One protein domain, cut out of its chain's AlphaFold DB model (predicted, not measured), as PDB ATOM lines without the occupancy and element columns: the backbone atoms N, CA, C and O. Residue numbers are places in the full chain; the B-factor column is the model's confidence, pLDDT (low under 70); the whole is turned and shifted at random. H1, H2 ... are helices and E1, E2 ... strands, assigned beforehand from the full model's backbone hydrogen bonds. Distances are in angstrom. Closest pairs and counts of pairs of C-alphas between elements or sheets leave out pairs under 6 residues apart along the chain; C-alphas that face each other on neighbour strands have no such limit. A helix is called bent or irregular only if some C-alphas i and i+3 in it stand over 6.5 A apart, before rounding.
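What this domain is: This is residues 315 to 354, 366 to 375 and 386 to 501 of the 1176 residues of the protein "Site-specific DNA-methyltransferase (adenine-specific)" of Conidiobolus coronatus (strain ATCC 28846 / CBS 209.66 / NRRL 28638) (UniProt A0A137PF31). A small parallel sheet of three strands has H4 and H7a side by side over one face, while its other face is bare of named helices. H2 packs on H7a away from the sheet, H6 and H7b pack together past one end of the strands, H5 makes a corner with H4 and another with H6, H3 meets H4, and H1 is loosely placed near H7a. The printed part has 166 residues, in the order H1 H2 H3 E1 H4 H5 H6 E2 H7 E3; the sheet runs E1 E2 E3, and the class is mostly helix. It is compact, with a radius of gyration of the C-alphas of 16.2 A and spans of 49 by 38 by 26 A.

Where its parts are: Find C-alpha 316 at (109.811, 86.463, 126.663); from there H1 runs to residue 328, over 18.0 A. H2, residues 336 to 352, covers 23.8 A. Past two cuts come H3, residues 388 to 397, and E1, residues 405 to 407. H4, residues 414 to 427, covers 19.9 A from C-alpha 414 at (116.644, 93.730, 144.538). H5, residues 430 to 436, is irregular: C-alphas 431 and 434 are 7.9 A apart. H6, residues 439 to 452, covers 19.3 A, and E2 is residues 453 to 457. H7, residues 460 to 483, was assigned as one helix by its hydrogen bonds but is bent, with C-alphas 473 and 476 6.9 A apart; its arms are H7a, residues 460 to 473, 20.1 A, and H7b, residues 476 to 483. E3, residues 497 to 500, ends at C-alpha 500 at (110.120, 79.786, 139.010).

How they stand to each other: Look first at E2, the inner strand: N 454 is 2.8 A from O 405 of E1, and N 499 of E3 is 2.9 A from O 455, within hydrogen-bond range. E2, H7, E3 form a strand-helix-strand unit, two parallel neighbour strands with a helix between, with a right-handed crossover; E1, H4 H5 H6, E2 form another. H4 and H7a lie on the same face, in two layers, helices on one face of a sheet, at heights over the sheet of 11.5 A and 9.9 A. They touch, closest at the C-alphas of Leu 417 and Ile 470, 6.2 A. H2 touches H7a at a shallow tilt of 9 degrees, opposite ways, closest at C-alphas 343 and 465, 6.6 A. H6 touches H7b, closest at C-alphas 439 and 481, 5.0 A, and only grazes the sheet with residues 449 to 452. H3 touches H4, closest at C-alphas 389 and 426, 7.2 A. H5 touches H4 only at the corner, with C-alphas 427 and 436 5.7 A apart. H1 is close to but not clearly touching H7a, with C-alphas 320 and 471 7.8 A apart. Every O i to N i+4 pair is within hydrogen-bond range in H1, H2, H3, H4, H6, H7a and H7b; in H5 it is 1 of 3, beside 2 of 4 O i to N i+3 pairs.

The domain as a whole: The C-alphas of Asp 366 and Asn 485, the two farthest apart, are 51.3 A apart. Look for cuts from C-alpha 354 to 366, 15.1 A, and from 375 to 386, 15.3 A. The link from H7 to E3, residues 484 to 496, is long. The mean pLDDT of the printed part is 78.0, with residues 315 to 354, 366 to 368, 396 to 402 and 493 under 70.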
ATOM      1  N   SER A 315     105.839  85.004 124.310       47.03
ATOM      2  CA  SER A 315     107.234  84.628 124.522       47.03
ATOM      3  C   SER A 315     107.971  85.799 125.173       47.03
ATOM      4  O   SER A 315     107.729  86.968 124.852       47.03
ATOM      5  N   TYR A 316     108.891  85.484 126.081       49.84
ATOM      6  CA  TYR A 316     109.811  86.463 126.663       49.84
ATOM      7  C   TYR A 316     110.516  87.284 125.561       49.84
ATOM      8  O   TYR A 316     110.623  88.503 125.664       49.84
ATOM      9  N   ASP A 317     110.868  86.625 124.454       50.09
ATOM     10  CA  ASP A 317     111.414  87.215 123.229       50.09
ATOM     11  C   ASP A 317     110.560  88.365 122.668       50.09
ATOM     12  O   ASP A 317     111.099  89.392 122.259       50.09
ATOM     13  N   THR A 318     109.231  88.221 122.657       52.50
ATOM     14  CA  THR A 318     108.307  89.260 122.179       52.50
ATOM     15  C   THR A 318     108.298  90.469 123.110       52.50
ATOM     16  O   THR A 318     108.330  91.600 122.625       52.50
ATOM     17  N   ILE A 319     108.297  90.253 124.432       51.62
ATOM     18  CA  ILE A 319     108.352  91.334 125.433       51.62
ATOM     19  C   ILE A 319     109.691  92.070 125.324       51.62
ATOM     20  O   ILE A 319     109.716  93.296 125.231       51.62
ATOM     21  N   PHE A 320     110.794  91.324 125.255       55.22
ATOM     22  CA  PHE A 320     112.140  91.869 125.115       55.22
ATOM     23  C   PHE A 320     112.290  92.688 123.827       55.22
ATOM     24  O   PHE A 320     112.705  93.840 123.889       55.22
ATOM     25  N   LYS A 321     111.864  92.165 122.667       57.66
ATOM     26  CA  LYS A 321     111.906  92.897 121.384       57.66
ATOM     27  C   LYS A 321     111.113  94.211 121.428       57.66
ATOM     28  O   LYS A 321     111.591  95.213 120.900       57.66
ATOM     29  N   HIS A 322     109.956  94.238 122.095       55.50
ATOM     30  CA  HIS A 322     109.169  95.468 122.262       55.50
ATOM     31  C   HIS A 322     109.792  96.448 123.256       55.50
ATOM     32  O   HIS A 322     109.800  97.645 122.983       55.50
ATOM     33  N   PHE A 323     110.369  95.970 124.361       57.34
ATOM     34  CA  PHE A 323     111.120  96.810 125.295       57.34
ATOM     35  C   PHE A 323     112.343  97.444 124.613       57.34
ATOM     36  O   PHE A 323     112.503  98.662 124.633       57.34
ATOM     37  N   VAL A 324     113.146  96.643 123.903       55.78
ATOM     38  CA  VAL A 324     114.284  97.116 123.098       55.78
ATOM     39  C   VAL A 324     113.840  98.166 122.072       55.78
ATOM     40  O   VAL A 324     114.546  99.152 121.876       55.78
ATOM     41  N   HIS A 325     112.679  97.994 121.432       59.50
ATOM     42  CA  HIS A 325     112.126  98.976 120.493       59.50
ATOM     43  C   HIS A 325     111.702 100.284 121.187       59.50
ATOM     44  O   HIS A 325     112.166 101.348 120.786       59.50
ATOM     45  N   LEU A 326     110.902 100.201 122.259       54.84
ATOM     46  CA  LEU A 326     110.397 101.347 123.032       54.84
ATOM     47  C   LEU A 326     111.528 102.244 123.556       54.84
ATOM     48  O   LEU A 326     111.425 103.474 123.535       54.84
ATOM     49  N   VAL A 327     112.610 101.620 124.027       55.28
ATOM     50  CA  VAL A 327     113.751 102.337 124.598       55.28
ATOM     51  C   VAL A 327     114.703 102.844 123.509       55.28
ATOM     52  O   VAL A 327     115.208 103.956 123.631       55.28
ATOM     53  N   ARG A 328     114.881 102.117 122.391       57.75
ATOM     54  CA  ARG A 328     115.587 102.642 121.200       57.75
ATOM     55  C   ARG A 328     114.965 103.934 120.669       57.75
ATOM     56  O   ARG A 328     115.693 104.771 120.150       57.75
ATOM     57  N   THR A 329     113.647 104.098 120.785       57.72
ATOM     58  CA  THR A 329     112.955 105.326 120.366       57.72
ATOM     59  C   THR A 329     113.016 106.466 121.388       57.72
ATOM     60  O   THR A 329     112.646 107.577 121.035       57.72
ATOM     61  N   ASN A 330     113.463 106.228 122.630       57.41
ATOM     62  CA  ASN A 330     113.435 107.223 123.712       57.41
ATOM     63  C   ASN A 330     114.645 107.093 124.662       57.41
ATOM     64  O   ASN A 330     114.483 106.772 125.842       57.41
ATOM     65  N   GLU A 331     115.864 107.354 124.176       54.53
ATOM     66  CA  GLU A 331     117.076 107.256 125.013       54.53
ATOM     67  C   GLU A 331     117.058 108.201 126.238       54.53
ATOM     68  O   GLU A 331     117.688 107.900 127.250       54.53
ATOM     69  N   GLU A 332     116.306 109.307 126.190       53.91
ATOM     70  CA  GLU A 332     116.191 110.285 127.287       53.91
ATOM     71  C   GLU A 332     115.288 109.820 128.450       53.91
ATOM     72  O   GLU A 332     115.418 110.317 129.568       53.91
ATOM     73  N   LEU A 333     114.416 108.822 128.239       52.66
ATOM     74  CA  LEU A 333     113.504 108.298 129.274       52.66
ATOM     75  C   LEU A 333     114.146 107.235 130.192       52.66
ATOM     76  O   LEU A 333     113.486 106.703 131.087       52.66
ATOM     77  N   LEU A 334     115.436 106.931 130.013       56.75
ATOM     78  CA  LEU A 334     116.192 105.886 130.725       56.75
ATOM     79  C   LEU A 334     116.586 106.234 132.174       56.75
ATOM     80  O   LEU A 334     117.720 106.027 132.614       56.75
ATOM     81  N   ASN A 335     115.633 106.719 132.966       66.62
ATOM     82  CA  ASN A 335     115.811 106.817 134.409       66.62
ATOM     83  C   ASN A 335     115.497 105.460 135.065       66.62
ATOM     84  O   ASN A 335     114.333 105.092 135.223       66.62
ATOM     85  N   MET A 336     116.532 104.722 135.477       65.06
ATOM     86  CA  MET A 336     116.375 103.406 136.122       65.06
ATOM     87  C   MET A 336     115.494 103.460 137.378       65.06
ATOM     88  O   MET A 336     114.669 102.573 137.572       65.06
ATOM     89  N   ASN A 337     115.564 104.542 138.165       64.12
ATOM     90  CA  ASN A 337     114.693 104.725 139.331       64.12
ATOM     91  C   ASN A 337     113.213 104.826 138.926       64.12
ATOM     92  O   ASN A 337     112.336 104.422 139.683       64.12
ATOM     93  N   TRP A 338     112.910 105.369 137.741       64.62
ATOM     94  CA  TRP A 338     111.543 105.428 137.227       64.62
ATOM     95  C   TRP A 338     111.051 104.045 136.784       64.62
ATOM     96  O   TRP A 338     109.954 103.650 137.171       64.62
ATOM     97  N   ILE A 339     111.884 103.277 136.074       62.81
ATOM     98  CA  ILE A 339     111.580 101.889 135.684       62.81
ATOM     99  C   ILE A 339     111.315 101.022 136.928       62.81
ATOM    100  O   ILE A 339     110.310 100.311 136.994       62.81
ATOM    101  N   ASP A 340     112.166 101.135 137.947       64.12
ATOM    102  CA  ASP A 340     112.000 100.432 139.219       64.12
ATOM    103  C   ASP A 340     110.748 100.857 139.986       64.12
ATOM    104  O   ASP A 340     110.041 100.004 140.530       64.12
ATOM    105  N   ASN A 341     110.427 102.152 139.986       66.06
ATOM    106  CA  ASN A 341     109.188 102.653 140.570       66.06
ATOM    107  C   ASN A 341     107.956 102.101 139.842       66.06
ATOM    108  O   ASN A 341     107.019 101.691 140.523       66.06
ATOM    109  N   ILE A 342     107.955 102.011 138.505       63.22
ATOM    110  CA  ILE A 342     106.855 101.385 137.748       63.22
ATOM    111  C   ILE A 342     106.704  99.920 138.144       63.22
ATOM    112  O   ILE A 342     105.615  99.509 138.526       63.22
ATOM    113  N   TYR A 343     107.769  99.117 138.079       63.12
ATOM    114  CA  TYR A 343     107.669  97.685 138.379       63.12
ATOM    115  C   TYR A 343     107.293  97.415 139.841       63.12
ATOM    116  O   TYR A 343     106.538  96.483 140.126       63.12
ATOM    117  N   THR A 344     107.748  98.263 140.764       62.06
ATOM    118  CA  THR A 344     107.357  98.210 142.178       62.06
ATOM    119  C   THR A 344     105.889  98.605 142.359       62.06
ATOM    120  O   THR A 344     105.148  97.894 143.035       62.06
ATOM    121  N   GLN A 345     105.420  99.676 141.706       63.66
ATOM    122  CA  GLN A 345     104.008 100.078 141.713       63.66
ATOM    123  C   GLN A 345     103.108  99.012 141.081       63.66
ATOM    124  O   GLN A 345     102.108  98.656 141.695       63.66
ATOM    125  N   LEU A 346     103.492  98.438 139.937       57.12
ATOM    126  CA  LEU A 346     102.805  97.309 139.306       57.12
ATOM    127  C   LEU A 346     102.712  96.126 140.269       57.12
ATOM    128  O   LEU A 346     101.627  95.586 140.445       57.12
ATOM    129  N   PHE A 347     103.797  95.765 140.962       61.91
ATOM    130  CA  PHE A 347     103.758  94.702 141.967       61.91
ATOM    131  C   PHE A 347     102.815  95.028 143.135       61.91
ATOM    132  O   PHE A 347     102.027  94.170 143.548       61.91
ATOM    133  N   HIS A 348     102.839  96.258 143.659       61.34
ATOM    134  CA  HIS A 348     101.902  96.691 144.698       61.34
ATOM    135  C   HIS A 348     100.448  96.658 144.209       61.34
ATOM    136  O   HIS A 348      99.598  96.150 144.941       61.34
ATOM    137  N   GLN A 349     100.187  97.105 142.975       55.00
ATOM    138  CA  GLN A 349      98.871  97.176 142.334       55.00
ATOM    139  C   GLN A 349      98.307  95.798 141.974       55.00
ATOM    140  O   GLN A 349      97.166  95.508 142.319       55.00
ATOM    141  N   THR A 350      99.100  94.895 141.386       53.44
ATOM    142  CA  THR A 350      98.682  93.503 141.128       53.44
ATOM    143  C   THR A 350      98.447  92.729 142.417       53.44
ATOM    144  O   THR A 350      97.604  91.839 142.465       53.44
ATOM    145  N   ASN A 351      99.170  93.074 143.489       51.38
ATOM    146  CA  ASN A 351      98.826  92.560 144.802       51.38
ATOM    147  C   ASN A 351      97.598  93.268 145.379       51.38
ATOM    148  O   ASN A 351      96.871  92.618 146.105       51.38
ATOM    149  N   SER A 352      97.342  94.564 145.146       43.97
ATOM    150  CA  SER A 352      96.186  95.276 145.727       43.97
ATOM    151  C   SER A 352      94.869  95.040 144.992       43.97
ATOM    152  O   SER A 352      93.825  95.152 145.618       43.97
ATOM    153  N   SER A 353      94.876  94.597 143.736       42.88
ATOM    154  CA  SER A 353      93.680  94.054 143.074       42.88
ATOM    155  C   SER A 353      93.262  92.673 143.619       42.88
ATOM    156  O   SER A 353      92.139  92.228 143.392       42.88
ATOM    157  N   LEU A 354      94.109  92.018 144.426       42.38
ATOM    158  CA  LEU A 354      93.720  90.913 145.320       42.38
ATOM    159  C   LEU A 354      93.174  91.402 146.684       42.38
ATOM    160  O   LEU A 354      92.866  90.576 147.542       42.38
ATOM    161  N   ASP A 366     102.074  86.455 156.958       58.69
ATOM    162  CA  ASP A 366     101.665  85.060 156.766       58.69
ATOM    163  C   ASP A 366     102.489  84.351 155.679       58.69
ATOM    164  O   ASP A 366     102.712  83.146 155.775       58.69
ATOM    165  N   ARG A 367     102.983  85.098 154.678       65.00
ATOM    166  CA  ARG A 367     103.941  84.623 153.658       65.00
ATOM    167  C   ARG A 367     105.412  84.835 154.033       65.00
ATOM    168  O   ARG A 367     106.288  84.342 153.333       65.00
ATOM    169  N   GLY A 368     105.702  85.572 155.107       66.00
ATOM    170  CA  GLY A 368     107.069  85.860 155.557       66.00
ATOM    171  C   GLY A 368     107.938  86.592 154.527       66.00
ATOM    172  O   GLY A 368     109.161  86.477 154.592       66.00
ATOM    173  N   GLN A 369     107.313  87.306 153.585       70.25
ATOM    174  CA  GLN A 369     107.955  88.048 152.497       70.25
ATOM    175  C   GLN A 369     108.093  89.525 152.890       70.25
ATOM    176  O   GLN A 369     107.101  90.196 153.194       70.25
ATOM    177  N   PHE A 370     109.318  90.051 152.848       79.38
ATOM    178  CA  PHE A 370     109.624  91.430 153.234       79.38
ATOM    179  C   PHE A 370     110.488  92.117 152.177       79.38
ATOM    180  O   PHE A 370     111.463  91.548 151.697       79.38
ATOM    181  N   PHE A 371     110.164  93.371 151.860       83.56
ATOM    182  CA  PHE A 371     111.032  94.218 151.047       83.56
ATOM    183  C   PHE A 371     112.306  94.538 151.837       83.56
ATOM    184  O   PHE A 371     112.237  95.157 152.901       83.56
ATOM    185  N   THR A 372     113.461  94.110 151.329       90.38
ATOM    186  CA  THR A 372     114.771  94.464 151.892       90.38
ATOM    187  C   THR A 372     115.071  95.941 151.607       90.38
ATOM    188  O   THR A 372     115.018  96.326 150.437       90.38
ATOM    189  N   PRO A 373     115.388  96.772 152.621       91.56
ATOM    190  CA  PRO A 373     115.835  98.148 152.399       91.56
ATOM    191  C   PRO A 373     117.078  98.195 151.504       91.56
ATOM    192  O   PRO A 373     117.946  97.322 151.598       91.56
ATOM    193  N   ILE A 374     117.182  99.206 150.641       90.44
ATOM    194  CA  ILE A 374     118.275  99.291 149.661       90.44
ATOM    195  C   ILE A 374     119.633  99.505 150.342       90.44
ATOM    196  O   ILE A 374     120.641  98.976 149.888       90.44
ATOM    197  N   GLU A 375     119.641 100.188 151.485       93.94
ATOM    198  CA  GLU A 375     120.807 100.418 152.338       93.94
ATOM    199  C   GLU A 375     121.329  99.106 152.940       93.94
ATOM    200  O   GLU A 375     122.535  98.909 153.074       93.94
ATOM    201  N   PRO A 386     134.459  93.918 149.370       83.06
ATOM    202  CA  PRO A 386     135.003  95.098 150.055       83.06
ATOM    203  C   PRO A 386     135.670  96.115 149.119       83.06
ATOM    204  O   PRO A 386     135.582  97.316 149.355       83.06
ATOM    205  N   SER A 387     136.316  95.646 148.043       86.69
ATOM    206  CA  SER A 387     136.865  96.491 146.974       86.69
ATOM    207  C   SER A 387     136.197  96.136 145.651       86.69
ATOM    208  O   SER A 387     136.590  95.190 144.966       86.69
ATOM    209  N   TRP A 388     135.164  96.900 145.290       83.88
ATOM    210  CA  TRP A 388     134.493  96.772 143.995       83.88
ATOM    211  C   TRP A 388     135.451  97.005 142.827       83.88
ATOM    212  O   TRP A 388     135.402  96.273 141.845       83.88
ATOM    213  N   ASP A 389     136.339  97.991 142.937       81.00
ATOM    214  CA  ASP A 389     137.299  98.322 141.889       81.00
ATOM    215  C   ASP A 389     138.241  97.151 141.604       81.00
ATOM    216  O   ASP A 389     138.450  96.801 140.444       81.00
ATOM    217  N   ASP A 390     138.787  96.513 142.640       80.31
ATOM    218  CA  ASP A 390     139.739  95.415 142.456       80.31
ATOM    219  C   ASP A 390     139.040  94.107 142.089       80.31
ATOM    220  O   ASP A 390     139.560  93.357 141.265       80.31
ATOM    221  N   HIS A 391     137.826  93.873 142.597       79.88
ATOM    222  CA  HIS A 391     136.963  92.774 142.164       79.88
ATOM    223  C   HIS A 391     136.670  92.858 140.658       79.88
ATOM    224  O   HIS A 391     136.931  91.904 139.925       79.88
ATOM    225  N   ILE A 392     136.222  94.022 140.174       76.12
ATOM    226  CA  ILE A 392     135.908  94.259 138.759       76.12
ATOM    227  C   ILE A 392     137.178  94.212 137.890       76.12
ATOM    228  O   ILE A 392     137.171  93.557 136.845       76.12
ATOM    229  N   LYS A 393     138.297  94.818 138.321       74.44
ATOM    230  CA  LYS A 393     139.592  94.706 137.616       74.44
ATOM    231  C   LYS A 393     140.038  93.249 137.509       74.44
ATOM    232  O   LYS A 393     140.338  92.797 136.408       74.44
ATOM    233  N   HIS A 394     140.055  92.503 138.615       74.00
ATOM    234  CA  HIS A 394     140.489  91.106 138.647       74.00
ATOM    235  C   HIS A 394     139.603  90.220 137.763       74.00
ATOM    236  O   HIS A 394     140.111  89.460 136.937       74.00
ATOM    237  N   GLN A 395     138.279  90.357 137.868       71.31
ATOM    238  CA  GLN A 395     137.320  89.643 137.026       71.31
ATOM    239  C   GLN A 395     137.527  89.911 135.529       71.31
ATOM    240  O   GLN A 395     137.588  88.968 134.734       71.31
ATOM    241  N   ILE A 396     137.630  91.183 135.131       65.75
ATOM    242  CA  ILE A 396     137.702  91.557 133.715       65.75
ATOM    243  C   ILE A 396     139.091  91.254 133.138       65.75
ATOM    244  O   ILE A 396     139.179  90.635 132.078       65.75
ATOM    245  N   MET A 397     140.174  91.618 133.835       64.69
ATOM    246  CA  MET A 397     141.547  91.418 133.345       64.69
ATOM    247  C   MET A 397     141.967  89.948 133.295       64.69
ATOM    248  O   MET A 397     142.718  89.567 132.402       64.69
ATOM    249  N   SER A 398     141.464  89.095 134.192       63.31
ATOM    250  CA  SER A 398     141.745  87.651 134.136       63.31
ATOM    251  C   SER A 398     141.008  86.922 133.004       63.31
ATOM    252  O   SER A 398     141.215  85.723 132.818       63.31
ATOM    253  N   ALA A 399     140.080  87.596 132.308       54.47
ATOM    254  CA  ALA A 399     139.041  86.995 131.466       54.47
ATOM    255  C   ALA A 399     138.168  85.933 132.183       54.47
ATOM    256  O   ALA A 399     137.302  85.311 131.557       54.47
ATOM    257  N   ARG A 400     138.320  85.769 133.507       55.81
ATOM    258  CA  ARG A 400     137.604  84.827 134.376       55.81
ATOM    259  C   ARG A 400     136.593  85.547 135.273       55.81
ATOM    260  O   ARG A 400     136.507  85.268 136.462       55.81
ATOM    261  N   ILE A 401     135.728  86.380 134.688       54.22
ATOM    262  CA  ILE A 401     134.355  86.510 135.208       54.22
ATOM    263  C   ILE A 401     133.757  85.088 135.169       54.22
ATOM    264  O   ILE A 401     133.298  84.628 134.120       54.22
ATOM    265  N   GLN A 402     133.903  84.364 136.275       59.91
ATOM    266  CA  GLN A 402     133.291  83.071 136.584       59.91
ATOM    267  C   GLN A 402     132.448  83.170 137.857       59.91
ATOM    268  O   GLN A 402     131.899  82.158 138.284       59.91
ATOM    269  N   ASP A 403     132.325  84.371 138.433       71.88
ATOM    270  CA  ASP A 403     131.590  84.588 139.667       71.88
ATOM    271  C   ASP A 403     130.103  84.365 139.438       71.88
ATOM    272  O   ASP A 403     129.354  85.243 139.013       71.88
ATOM    273  N   LEU A 404     129.699  83.125 139.701       89.31
ATOM    274  CA  LEU A 404     128.307  82.762 139.762       89.31
ATOM    275  C   LEU A 404     127.750  83.408 141.034       89.31
ATOM    276  O   LEU A 404     128.226  83.135 142.142       89.31
ATOM    277  N   VAL A 405     126.745  84.259 140.853       94.69
ATOM    278  CA  VAL A 405     125.996  84.927 141.921       94.69
ATOM    279  C   VAL A 405     124.649  84.234 142.047       94.69
ATOM    280  O   VAL A 405     124.000  83.982 141.032       94.69
ATOM    281  N   PHE A 406     124.209  83.932 143.268       97.56
ATOM    282  CA  PHE A 406     122.940  83.238 143.499       97.56
ATOM    283  C   PHE A 406     122.100  83.875 144.605       97.56
ATOM    284  O   PHE A 406     122.548  83.992 145.745       97.56
ATOM    285  N   ASP A 407     120.851  84.204 144.275       97.69
ATOM    286  CA  ASP A 407     119.810  84.522 145.253       97.69
ATOM    287  C   ASP A 407     118.757  83.386 145.289       97.69
ATOM    288  O   ASP A 407     117.906  83.291 144.396       97.69
ATOM    289  N   PRO A 408     118.797  82.478 146.285       96.56
ATOM    290  CA  PRO A 408     117.827  81.387 146.418       96.56
ATOM    291  C   PRO A 408     116.398  81.832 146.786       96.56
ATOM    292  O   PRO A 408     115.524  80.969 146.865       96.56
ATOM    293  N   CYS A 409     116.153  83.120 147.052       94.25
ATOM    294  CA  CYS A 409     114.835  83.677 147.368       94.25
ATOM    295  C   CYS A 409     114.743  85.130 146.869       94.25
ATOM    296  O   CYS A 409     114.658  86.073 147.659       94.25
ATOM    297  N   MET A 410     114.816  85.317 145.551       94.50
ATOM    298  CA  MET A 410     115.121  86.629 144.970       94.50
ATOM    299  C   MET A 410     114.018  87.687 145.130       94.50
ATOM    300  O   MET A 410     114.311  88.883 145.038       94.50
ATOM    301  N   GLY A 411     112.755  87.300 145.345       91.00
ATOM    302  CA  GLY A 411     111.634  88.234 145.408       91.00
ATOM    303  C   GLY A 411     111.520  89.049 144.120       91.00
ATOM    304  O   GLY A 411     111.389  88.510 143.025       91.00
ATOM    305  N   LEU A 412     111.617  90.376 144.244       88.25
ATOM    306  CA  LEU A 412     111.644  91.305 143.102       88.25
ATOM    307  C   LEU A 412     113.038  91.480 142.472       88.25
ATOM    308  O   LEU A 412     113.206  92.334 141.599       88.25
ATOM    309  N   GLY A 413     114.036  90.720 142.924       92.12
ATOM    310  CA  GLY A 413     115.404  90.735 142.412       92.12
ATOM    311  C   GLY A 413     116.318  91.806 142.999       92.12
ATOM    312  O   GLY A 413     117.419  91.966 142.489       92.12
ATOM    313  N   THR A 414     115.910  92.547 144.037       92.25
ATOM    314  CA  THR A 414     116.644  93.730 144.538       92.25
ATOM    315  C   THR A 414     118.132  93.456 144.794       92.25
ATOM    316  O   THR A 414     118.969  94.250 144.376       92.25
ATOM    317  N   SER A 415     118.474  92.307 145.393       94.19
ATOM    318  CA  SER A 415     119.858  91.852 145.602       94.19
ATOM    319  C   SER A 415     120.655  91.772 144.294       94.19
ATOM    320  O   SER A 415     121.767  92.282 144.201       94.19
ATOM    321  N   ILE A 416     120.073  91.135 143.276       95.12
ATOM    322  CA  ILE A 416     120.690  90.866 141.974       95.12
ATOM    323  C   ILE A 416     120.807  92.147 141.141       95.12
ATOM    324  O   ILE A 416     121.845  92.407 140.537       95.12
ATOM    325  N   LEU A 417     119.751  92.960 141.121       93.62
ATOM    326  CA  LEU A 417     119.704  94.215 140.368       93.62
ATOM    327  C   LEU A 417     120.753  95.199 140.885       93.62
ATOM    328  O   LEU A 417     121.471  95.800 140.091       93.62
ATOM    329  N   TYR A 418     120.931  95.260 142.208       93.38
ATOM    330  CA  TYR A 418     121.974  96.068 142.828       93.38
ATOM    331  C   TYR A 418     123.388  95.673 142.379       93.38
ATOM    332  O   TYR A 418     124.225  96.536 142.117       93.38
ATOM    333  N   TYR A 419     123.651  94.369 142.248       93.56
ATOM    334  CA  TYR A 419     124.915  93.864 141.714       93.56
ATOM    335  C   TYR A 419     125.117  94.276 140.250       93.56
ATOM    336  O   TYR A 419     126.177  94.802 139.912       93.56
ATOM    337  N   ILE A 420     124.094  94.124 139.399       93.00
ATOM    338  CA  ILE A 420     124.144  94.556 137.991       93.00
ATOM    339  C   ILE A 420     124.437  96.062 137.896       93.00
ATOM    340  O   ILE A 420     125.337  96.467 137.156       93.00
ATOM    341  N   ASP A 421     123.745  96.891 138.679       91.38
ATOM    342  CA  ASP A 421     123.949  98.343 138.700       91.38
ATOM    343  C   ASP A 421     125.345  98.733 139.174       91.38
ATOM    344  O   ASP A 421     125.978  99.605 138.577       91.38
ATOM    345  N   ARG A 422     125.856  98.083 140.228       90.31
ATOM    346  CA  ARG A 422     127.218  98.312 140.727       90.31
ATOM    347  C   ARG A 422     128.262  97.937 139.675       90.31
ATOM    348  O   ARG A 422     129.153  98.749 139.420       90.31
ATOM    349  N   VAL A 423     128.112  96.794 138.998       90.19
ATOM    350  CA  VAL A 423     128.970  96.398 137.866       90.19
ATOM    351  C   VAL A 423     128.913  97.453 136.754       90.19
ATOM    352  O   VAL A 423     129.951  97.963 136.343       90.19
ATOM    353  N   ILE A 424     127.724  97.852 136.296       90.75
ATOM    354  CA  ILE A 424     127.563  98.815 135.192       90.75
ATOM    355  C   ILE A 424     128.090 100.206 135.554       90.75
ATOM    356  O   ILE A 424     128.743 100.850 134.730       90.75
ATOM    357  N   LYS A 425     127.853 100.670 136.784       90.50
ATOM    358  CA  LYS A 425     128.405 101.929 137.297       90.50
ATOM    359  C   LYS A 425     129.933 101.896 137.297       90.50
ATOM    360  O   LYS A 425     130.548 102.886 136.905       90.50
ATOM    361  N   GLN A 426     130.535 100.763 137.663       88.00
ATOM    362  CA  GLN A 426     131.986 100.603 137.631       88.00
ATOM    363  C   GLN A 426     132.550 100.507 136.215       88.00
ATOM    364  O   GLN A 426     133.571 101.133 135.940       88.00
ATOM    365  N   LEU A 427     131.866  99.840 135.280       88.19
ATOM    366  CA  LEU A 427     132.257  99.835 133.865       88.19
ATOM    367  C   LEU A 427     132.260 101.250 133.271       88.19
ATOM    368  O   LEU A 427     133.205 101.622 132.582       88.19
ATOM    369  N   LYS A 428     131.243 102.059 133.592       89.75
ATOM    370  CA  LYS A 428     131.137 103.472 133.187       89.75
ATOM    371  C   LYS A 428     132.165 104.395 133.857       89.75
ATOM    372  O   LYS A 428     132.300 105.541 133.433       89.75
ATOM    373  N   SER A 429     132.866 103.944 134.902       89.31
ATOM    374  CA  SER A 429     133.878 104.749 135.592       89.31
ATOM    375  C   SER A 429     135.089 105.038 134.696       89.31
ATOM    376  O   SER A 429     135.408 104.289 133.768       89.31
ATOM    377  N   ASN A 430     135.839 106.096 135.022       83.06
ATOM    378  CA  ASN A 430     137.077 106.422 134.311       83.06
ATOM    379  C   ASN A 430     138.106 105.272 134.348       83.06
ATOM    380  O   ASN A 430     138.856 105.109 133.389       83.06
ATOM    381  N   HIS A 431     138.104 104.443 135.399       80.56
ATOM    382  CA  HIS A 431     139.024 103.311 135.552       80.56
ATOM    383  C   HIS A 431     138.727 102.146 134.595       80.56
ATOM    384  O   HIS A 431     139.649 101.428 134.213       80.56
ATOM    385  N   CYS A 432     137.473 101.980 134.155       83.62
ATOM    386  CA  CYS A 432     137.065 100.922 133.220       83.62
ATOM    387  C   CYS A 432     136.719 101.440 131.811       83.62
ATOM    388  O   CYS A 432     136.240 100.678 130.970       83.62
ATOM    389  N   LYS A 433     137.009 102.710 131.499       87.50
ATOM    390  CA  LYS A 433     136.647 103.364 130.227       87.50
ATOM    391  C   LYS A 433     137.147 102.631 128.970       87.50
ATOM    392  O   LYS A 433     136.469 102.646 127.947       87.50
ATOM    393  N   VAL A 434     138.291 101.945 129.052       88.81
ATOM    394  CA  VAL A 434     138.829 101.089 127.969       88.81
ATOM    395  C   VAL A 434     137.894  99.915 127.655       88.81
ATOM    396  O   VAL A 434     137.724  99.555 126.495       88.81
ATOM    397  N   ILE A 435     137.259  99.343 128.678       87.62
ATOM    398  CA  ILE A 435     136.312  98.228 128.560       87.62
ATOM    399  C   ILE A 435     134.954  98.744 128.073       87.62
ATOM    400  O   ILE A 435     134.373  98.163 127.164       87.62
ATOM    401  N   TRP A 436     134.471  99.865 128.622       92.62
ATOM    402  CA  TRP A 436     133.195 100.487 128.230       92.62
ATOM    403  C   TRP A 436     133.156 100.983 126.777       92.62
ATOM    404  O   TRP A 436     132.089 101.086 126.174       92.62
ATOM    405  N   ASN A 437     134.320 101.259 126.191       93.44
ATOM    406  CA  ASN A 437     134.454 101.639 124.787       93.44
ATOM    407  C   ASN A 437     134.880 100.464 123.881       93.44
ATOM    408  O   ASN A 437     135.235 100.689 122.728       93.44
ATOM    409  N   ASN A 438     134.843  99.219 124.374       91.56
ATOM    410  CA  ASN A 438     135.179  98.019 123.607       91.56
ATOM    411  C   ASN A 438     133.942  97.104 123.446       91.56
ATOM    412  O   ASN A 438     133.517  96.470 124.419       91.56
ATOM    413  N   PRO A 439     133.375  96.968 122.229       91.62
ATOM    414  CA  PRO A 439     132.152  96.192 122.013       91.62
ATOM    415  C   PRO A 439     132.350  94.673 122.145       91.62
ATOM    416  O   PRO A 439     131.375  93.954 122.358       91.62
ATOM    417  N   MET A 440     133.584  94.164 122.045       89.31
ATOM    418  CA  MET A 440     133.885  92.751 122.313       89.31
ATOM    419  C   MET A 440     133.873  92.484 123.819       89.31
ATOM    420  O   MET A 440     133.227  91.548 124.285       89.31
ATOM    421  N   SER A 441     134.544  93.336 124.601       88.19
ATOM    422  CA  SER A 441     134.587  93.201 126.061       88.19
ATOM    423  C   SER A 441     133.203  93.364 126.690       88.19
ATOM    424  O   SER A 441     132.835  92.568 127.554       88.19
ATOM    425  N   LEU A 442     132.414  94.342 126.232       89.94
ATOM    426  CA  LEU A 442     131.048  94.545 126.714       89.94
ATOM    427  C   LEU A 442     130.114  93.377 126.396       89.94
ATOM    428  O   LEU A 442     129.330  92.998 127.260       89.94
ATOM    429  N   GLU A 443     130.206  92.776 125.208       89.44
ATOM    430  CA  GLU A 443     129.396  91.600 124.869       89.44
ATOM    431  C   GLU A 443     129.760  90.393 125.747       89.44
ATOM    432  O   GLU A 443     128.879  89.723 126.290       89.44
ATOM    433  N   VAL A 444     131.057  90.154 125.971       87.62
ATOM    434  CA  VAL A 444     131.522  89.108 126.894       87.62
ATOM    435  C   VAL A 444     130.981  89.353 128.306       87.62
ATOM    436  O   VAL A 444     130.519  88.411 128.944       87.62
ATOM    437  N   ILE A 445     130.993  90.596 128.793       88.31
ATOM    438  CA  ILE A 445     130.440  90.943 130.110       88.31
ATOM    439  C   ILE A 445     128.918  90.755 130.141       88.31
ATOM    440  O   ILE A 445     128.415  90.132 131.069       88.31
ATOM    441  N   TYR A 446     128.189  91.214 129.121       90.00
ATOM    442  CA  TYR A 446     126.736  91.058 128.996       90.00
ATOM    443  C   TYR A 446     126.323  89.580 129.060       90.00
ATOM    444  O   TYR A 446     125.553  89.177 129.933       90.00
ATOM    445  N   ASN A 447     126.923  88.741 128.210       87.81
ATOM    446  CA  ASN A 447     126.649  87.304 128.150       87.81
ATOM    447  C   ASN A 447     127.014  86.593 129.466       87.81
ATOM    448  O   ASN A 447     126.339  85.644 129.885       87.81
ATOM    449  N   LYS A 448     128.062  87.057 130.158       86.81
ATOM    450  CA  LYS A 448     128.478  86.512 131.455       86.81
ATOM    451  C   LYS A 448     127.634  86.987 132.633       86.81
ATOM    452  O   LYS A 448     127.407  86.182 133.522       86.81
ATOM    453  N   LEU A 449     127.099  88.208 132.633       89.50
ATOM    454  CA  LEU A 449     126.112  88.626 133.634       89.50
ATOM    455  C   LEU A 449     124.832  87.789 133.493       89.50
ATOM    456  O   LEU A 449     124.397  87.179 134.466       89.50
ATOM    457  N   ARG A 450     124.303  87.637 132.268       89.69
ATOM    458  CA  ARG A 450     123.126  86.784 131.994       89.69
ATOM    459  C   ARG A 450     123.320  85.336 132.455       89.69
ATOM    460  O   ARG A 450     122.411  84.741 133.025       89.69
ATOM    461  N   SER A 451     124.493  84.754 132.199       88.44
ATOM    462  CA  SER A 451     124.772  83.344 132.509       88.44
ATOM    463  C   SER A 451     125.381  83.097 133.898       88.44
ATOM    464  O   SER A 451     125.341  81.962 134.374       88.44
ATOM    465  N   GLY A 452     125.929  84.120 134.554       90.12
ATOM    466  CA  GLY A 452     126.512  84.058 135.897       90.12
ATOM    467  C   GLY A 452     125.505  84.321 137.016       90.12
ATOM    468  O   GLY A 452     125.667  83.797 138.113       90.12
ATOM    469  N   ILE A 453     124.442  85.074 136.735       93.25
ATOM    470  CA  ILE A 453     123.394  85.400 137.706       93.25
ATOM    471  C   ILE A 453     122.346  84.287 137.765       93.25
ATOM    472  O   ILE A 453     121.727  83.943 136.756       93.25
ATOM    473  N   PHE A 454     122.121  83.766 138.970       96.50
ATOM    474  CA  PHE A 454     121.085  82.795 139.296       96.50
ATOM    475  C   PHE A 454     120.091  83.375 140.302       96.50
ATOM    476  O   PHE A 454     120.479  84.018 141.278       96.50
ATOM    477  N   GLY A 455     118.813  83.062 140.117       96.62
ATOM    478  CA  GLY A 455     117.764  83.414 141.068       96.62
ATOM    479  C   GLY A 455     116.666  82.360 141.111       96.62
ATOM    480  O   GLY A 455     116.361  81.738 140.092       96.62
ATOM    481  N   ILE A 456     116.074  82.136 142.282       96.06
ATOM    482  CA  ILE A 456     114.871  81.304 142.421       96.06
ATOM    483  C   ILE A 456     113.796  82.100 143.145       96.06
ATOM    484  O   ILE A 456     114.075  82.802 144.116       96.06
ATOM    485  N   GLU A 457     112.564  81.965 142.662       93.38
ATOM    486  CA  GLU A 457     111.374  82.528 143.286       93.38
ATOM    487  C   GLU A 457     110.205  81.533 143.219       93.38
ATOM    488  O   GLU A 457     110.024  80.828 142.222       93.38
ATOM    489  N   LEU A 458     109.410  81.486 144.290       89.00
ATOM    490  CA  LEU A 458     108.256  80.606 144.455       89.00
ATOM    491  C   LEU A 458     106.998  81.171 143.778       89.00
ATOM    492  O   LEU A 458     106.205  80.405 143.212       89.00
ATOM    493  N   ASP A 459     106.823  82.492 143.820       82.38
ATOM    494  CA  ASP A 459     105.670  83.205 143.273       82.38
ATOM    495  C   ASP A 459     105.911  83.660 141.818       82.38
ATOM    496  O   ASP A 459     106.915  84.290 141.484       82.38
ATOM    497  N   LEU A 460     104.948  83.402 140.926       79.00
ATOM    498  CA  LEU A 460     105.087  83.712 139.494       79.00
ATOM    499  C   LEU A 460     105.231  85.220 139.213       79.00
ATOM    500  O   LEU A 460     105.952  85.613 138.299       79.00
ATOM    501  N   VAL A 461     104.545  86.073 139.980       78.50
ATOM    502  CA  VAL A 461     104.523  87.524 139.723       78.50
ATOM    503  C   VAL A 461     105.865  88.194 140.065       78.50
ATOM    504  O   VAL A 461     106.415  88.829 139.165       78.50
ATOM    505  N   PRO A 462     106.457  88.040 141.273       82.38
ATOM    506  CA  PRO A 462     107.806  88.547 141.525       82.38
ATOM    507  C   PRO A 462     108.852  87.945 140.578       82.38
ATOM    508  O   PRO A 462     109.709  88.685 140.107       82.38
ATOM    509  N   PHE A 463     108.734  86.659 140.213       86.88
ATOM    510  CA  PHE A 463     109.604  86.023 139.215       86.88
ATOM    511  C   PHE A 463     109.601  86.769 137.869       86.88
ATOM    512  O   PHE A 463     110.664  87.148 137.372       86.88
ATOM    513  N   LEU A 464     108.419  87.018 137.290       79.56
ATOM    514  CA  LEU A 464     108.290  87.720 136.008       79.56
ATOM    515  C   LEU A 464     108.746  89.183 136.105       79.56
ATOM    516  O   LEU A 464     109.444  89.666 135.214       79.56
ATOM    517  N   VAL A 465     108.406  89.877 137.198       80.44
ATOM    518  CA  VAL A 465     108.844  91.262 137.435       80.44
ATOM    519  C   VAL A 465     110.369  91.343 137.561       80.44
ATOM    520  O   VAL A 465     110.986  92.207 136.942       80.44
ATOM    521  N   CYS A 466     110.993  90.426 138.305       86.12
ATOM    522  CA  CYS A 466     112.446  90.338 138.433       86.12
ATOM    523  C   CYS A 466     113.121  90.108 137.073       86.12
ATOM    524  O   CYS A 466     114.081  90.807 136.752       86.12
ATOM    525  N   LEU A 467     112.589  89.196 136.249       84.94
ATOM    526  CA  LEU A 467     113.108  88.932 134.905       84.94
ATOM    527  C   LEU A 467     113.087  90.196 134.031       84.94
ATOM    528  O   LEU A 467     114.110  90.554 133.452       84.94
ATOM    529  N   CYS A 468     111.961  90.916 133.987       80.50
ATOM    530  CA  CYS A 468     111.851  92.175 133.245       80.50
ATOM    531  C   CYS A 468     112.791  93.270 133.780       80.50
ATOM    532  O   CYS A 468     113.386  94.002 132.987       80.50
ATOM    533  N   ARG A 469     112.966  93.369 135.107       85.38
ATOM    534  CA  ARG A 469     113.913  94.316 135.716       85.38
ATOM    535  C   ARG A 469     115.358  93.976 135.350       85.38
ATOM    536  O   ARG A 469     116.076  94.870 134.927       85.38
ATOM    537  N   ILE A 470     115.790  92.713 135.421       88.12
ATOM    538  CA  ILE A 470     117.176  92.340 135.069       88.12
ATOM    539  C   ILE A 470     117.514  92.764 133.637       88.12
ATOM    540  O   ILE A 470     118.579  93.331 133.403       88.12
ATOM    541  N   GLU A 471     116.596  92.566 132.694       84.62
ATOM    542  CA  GLU A 471     116.792  93.004 131.310       84.62
ATOM    543  C   GLU A 471     116.885  94.523 131.171       84.62
ATOM    544  O   GLU A 471     117.776  95.019 130.480       84.62
ATOM    545  N   ALA A 472     116.030  95.273 131.872       83.38
ATOM    546  CA  ALA A 472     116.114  96.729 131.907       83.38
ATOM    547  C   ALA A 472     117.449  97.217 132.499       83.38
ATOM    548  O   ALA A 472     118.057  98.136 131.955       83.38
ATOM    549  N   HIS A 473     117.943  96.575 133.561       87.81
ATOM    550  CA  HIS A 473     119.221  96.917 134.188       87.81
ATOM    551  C   HIS A 473     120.431  96.518 133.332       87.81
ATOM    552  O   HIS A 473     121.433  97.223 133.352       87.81
ATOM    553  N   LEU A 474     120.354  95.453 132.525       89.88
ATOM    554  CA  LEU A 474     121.405  95.094 131.559       89.88
ATOM    555  C   LEU A 474     121.375  95.954 130.280       89.88
ATOM    556  O   LEU A 474     122.385  96.046 129.572       89.88
ATOM    557  N   PHE A 475     120.251  96.613 129.985       86.88
ATOM    558  CA  PHE A 475     120.048  97.389 128.760       86.88
ATOM    559  C   PHE A 475     121.099  98.490 128.488       86.88
ATOM    560  O   PHE A 475     121.505  98.628 127.333       86.88
ATOM    561  N   PRO A 476     121.652  99.225 129.479       89.88
ATOM    562  CA  PRO A 476     122.719 100.198 129.235       89.88
ATOM    563  C   PRO A 476     123.980  99.611 128.586       89.88
ATOM    564  O   PRO A 476     124.653 100.326 127.844       89.88
ATOM    565  N   ILE A 477     124.306  98.333 128.832       90.38
ATOM    566  CA  ILE A 477     125.416  97.651 128.141       90.38
ATOM    567  C   ILE A 477     125.042  97.409 126.672       90.38
ATOM    568  O   ILE A 477     125.840  97.676 125.778       90.38
ATOM    569  N   TYR A 478     123.815  96.950 126.419       87.38
ATOM    570  CA  TYR A 478     123.300  96.670 125.076       87.38
ATOM    571  C   TYR A 478     123.264  97.926 124.185       87.38
ATOM    572  O   TYR A 478     123.735  97.883 123.048       87.38
ATOM    573  N   ILE A 479     122.807  99.072 124.718       86.94
ATOM    574  CA  ILE A 479     122.898 100.375 124.027       86.94
ATOM    575  C   ILE A 479     124.349 100.684 123.664       86.94
ATOM    576  O   ILE A 479     124.638 101.059 122.530       86.94
ATOM    577  N   GLN A 480     125.273 100.535 124.616       92.69
ATOM    578  CA  GLN A 480     126.668 100.896 124.399       92.69
ATOM    579  C   GLN A 480     127.327 100.011 123.331       92.69
ATOM    580  O   GLN A 480     128.046 100.534 122.485       92.69
ATOM    581  N   ILE A 481     127.026  98.706 123.288       89.88
ATOM    582  CA  ILE A 481     127.467  97.819 122.195       89.88
ATOM    583  C   ILE A 481     126.911  98.306 120.844       89.88
ATOM    584  O   ILE A 481     127.664  98.394 119.874       89.88
ATOM    585  N   SER A 482     125.632  98.699 120.791       86.25
ATOM    586  CA  SER A 482     125.001  99.238 119.575       86.25
ATOM    587  C   SER A 482     125.650 100.542 119.101       86.25
ATOM    588  O   SER A 482     125.873 100.715 117.907       86.25
ATOM    589  N   ARG A 483     125.956 101.464 120.024       90.44
ATOM    590  CA  ARG A 483     126.610 102.755 119.735       90.44
ATOM    591  C   ARG A 483     128.058 102.595 119.268       90.44
ATOM    592  O   ARG A 483     128.578 103.464 118.578       90.44
ATOM    593  N   LEU A 484     128.696 101.478 119.612       92.00
ATOM    594  CA  LEU A 484     130.023 101.082 119.134       92.00
ATOM    595  C   LEU A 484     129.960 100.327 117.785       92.00
ATOM    596  O   LEU A 484     130.909  99.633 117.427       92.00
ATOM    597  N   ASN A 485     128.859 100.481 117.034       87.00
ATOM    598  CA  ASN A 485     128.628  99.947 115.684       87.00
ATOM    599  C   ASN A 485     128.781  98.424 115.550       87.00
ATOM    600  O   ASN A 485     129.172  97.928 114.493       87.00
ATOM    601  N   ARG A 486     128.457  97.668 116.605       81.12
ATOM    602  CA  ARG A 486     128.392  96.206 116.534       81.12
ATOM    603  C   ARG A 486     126.963  95.728 116.294       81.12
ATOM    604  O   ARG A 486     126.029  96.229 116.920       81.12
ATOM    605  N   ASP A 487     126.808  94.743 115.411       78.56
ATOM    606  CA  ASP A 487     125.509  94.137 115.139       78.56
ATOM    607  C   ASP A 487     124.978  93.420 116.392       78.56
ATOM    608  O   ASP A 487     125.641  92.581 117.003       78.56
ATOM    609  N   LEU A 488     123.762  93.787 116.791       70.69
ATOM    610  CA  LEU A 488     123.090  93.242 117.965       70.69
ATOM    611  C   LEU A 488     122.421  91.887 117.685       70.69
ATOM    612  O   LEU A 488     121.995  91.223 118.628       70.69
ATOM    613  N   THR A 489     122.313  91.478 116.417       72.75
ATOM    614  CA  THR A 489     121.795  90.160 116.019       72.75
ATOM    615  C   THR A 489     122.799  89.032 116.268       72.75
ATOM    616  O   THR A 489     122.384  87.893 116.472       72.75
ATOM    617  N   GLU A 490     124.097  89.347 116.342       72.00
ATOM    618  CA  GLU A 490     125.164  88.391 116.675       72.00
ATOM    619  C   GLU A 490     125.289  88.111 118.182       72.00
ATOM    620  O   GLU A 490     125.934  87.138 118.576       72.00
ATOM    621  N   ILE A 491     124.689  88.945 119.043       73.38
ATOM    622  CA  ILE A 491     124.812  88.799 120.499       73.38
ATOM    623  C   ILE A 491     124.109  87.518 120.950       73.38
ATOM    624  O   ILE A 491     122.895  87.353 120.805       73.38
ATOM    625  N   ASN A 492     124.880  86.616 121.557       72.50
ATOM    626  CA  ASN A 492     124.377  85.360 122.100       72.50
ATOM    627  C   ASN A 492     123.445  85.610 123.299       72.50
ATOM    628  O   ASN A 492     123.886  85.667 124.448       72.50
ATOM    629  N   ASN A 493     122.139  85.686 123.030       69.94
ATOM    630  CA  ASN A 493     121.073  85.848 124.022       69.94
ATOM    631  C   ASN A 493     120.855  84.579 124.867       69.94
ATOM    632  O   ASN A 493     119.776  83.988 124.902       69.94
ATOM    633  N   SER A 494     121.896  84.158 125.584       76.94
ATOM    634  CA  SER A 494     121.815  83.105 126.587       76.94
ATOM    635  C   SER A 494     120.773  83.479 127.653       76.94
ATOM    636  O   SER A 494     120.812  84.598 128.181       76.94
ATOM    637  N   PRO A 495     119.830  82.581 127.987       80.50
ATOM    638  CA  PRO A 495     118.765  82.888 128.937       80.50
ATOM    639  C   PRO A 495     119.326  83.176 130.334       80.50
ATOM    640  O   PRO A 495     120.253  82.498 130.791       80.50
ATOM    641  N   VAL A 496     118.731  84.159 131.020       85.44
ATOM    642  CA  VAL A 496     119.053  84.451 132.425       85.44
ATOM    643  C   VAL A 496     118.664  83.244 133.273       85.44
ATOM    644  O   VAL A 496     117.602  82.653 133.066       85.44
ATOM    645  N   ARG A 497     119.508  82.856 134.232       92.12
ATOM    646  CA  ARG A 497     119.288  81.662 135.067       92.12
ATOM    647  C   ARG A 497     118.375  81.952 136.260       92.12
ATOM    648  O   ARG A 497     118.682  81.606 137.398       92.12
ATOM    649  N   LEU A 498     117.241  82.589 135.980       92.75
ATOM    650  CA  LEU A 498     116.138  82.709 136.927       92.75
ATOM    651  C   LEU A 498     115.200  81.512 136.773       92.75
ATOM    652  O   LEU A 498     114.896  81.105 135.650       92.75
ATOM    653  N   PHE A 499     114.678  81.001 137.886       92.31
ATOM    654  CA  PHE A 499     113.749  79.875 137.880       92.31
ATOM    655  C   PHE A 499     112.535  80.124 138.775       92.31
ATOM    656  O   PHE A 499     112.671  80.431 139.959       92.31
ATOM    657  N   TRP A 500     111.343  79.902 138.223       90.94
ATOM    658  CA  TRP A 500     110.120  79.786 139.010       90.94
ATOM    659  C   TRP A 500     110.062  78.381 139.632       90.94
ATOM    660  O   TRP A 500     109.736  77.396 138.963       90.94
ATOM    661  N   ASN A 501     110.475  78.256 140.894       92.38
ATOM    662  CA  ASN A 501     110.614  76.971 141.580       92.38
ATOM    663  C   ASN A 501     110.431  77.109 143.098       92.38
ATOM    664  O   ASN A 501     110.503  78.201 143.644       92.38
TER     665      ASN A 501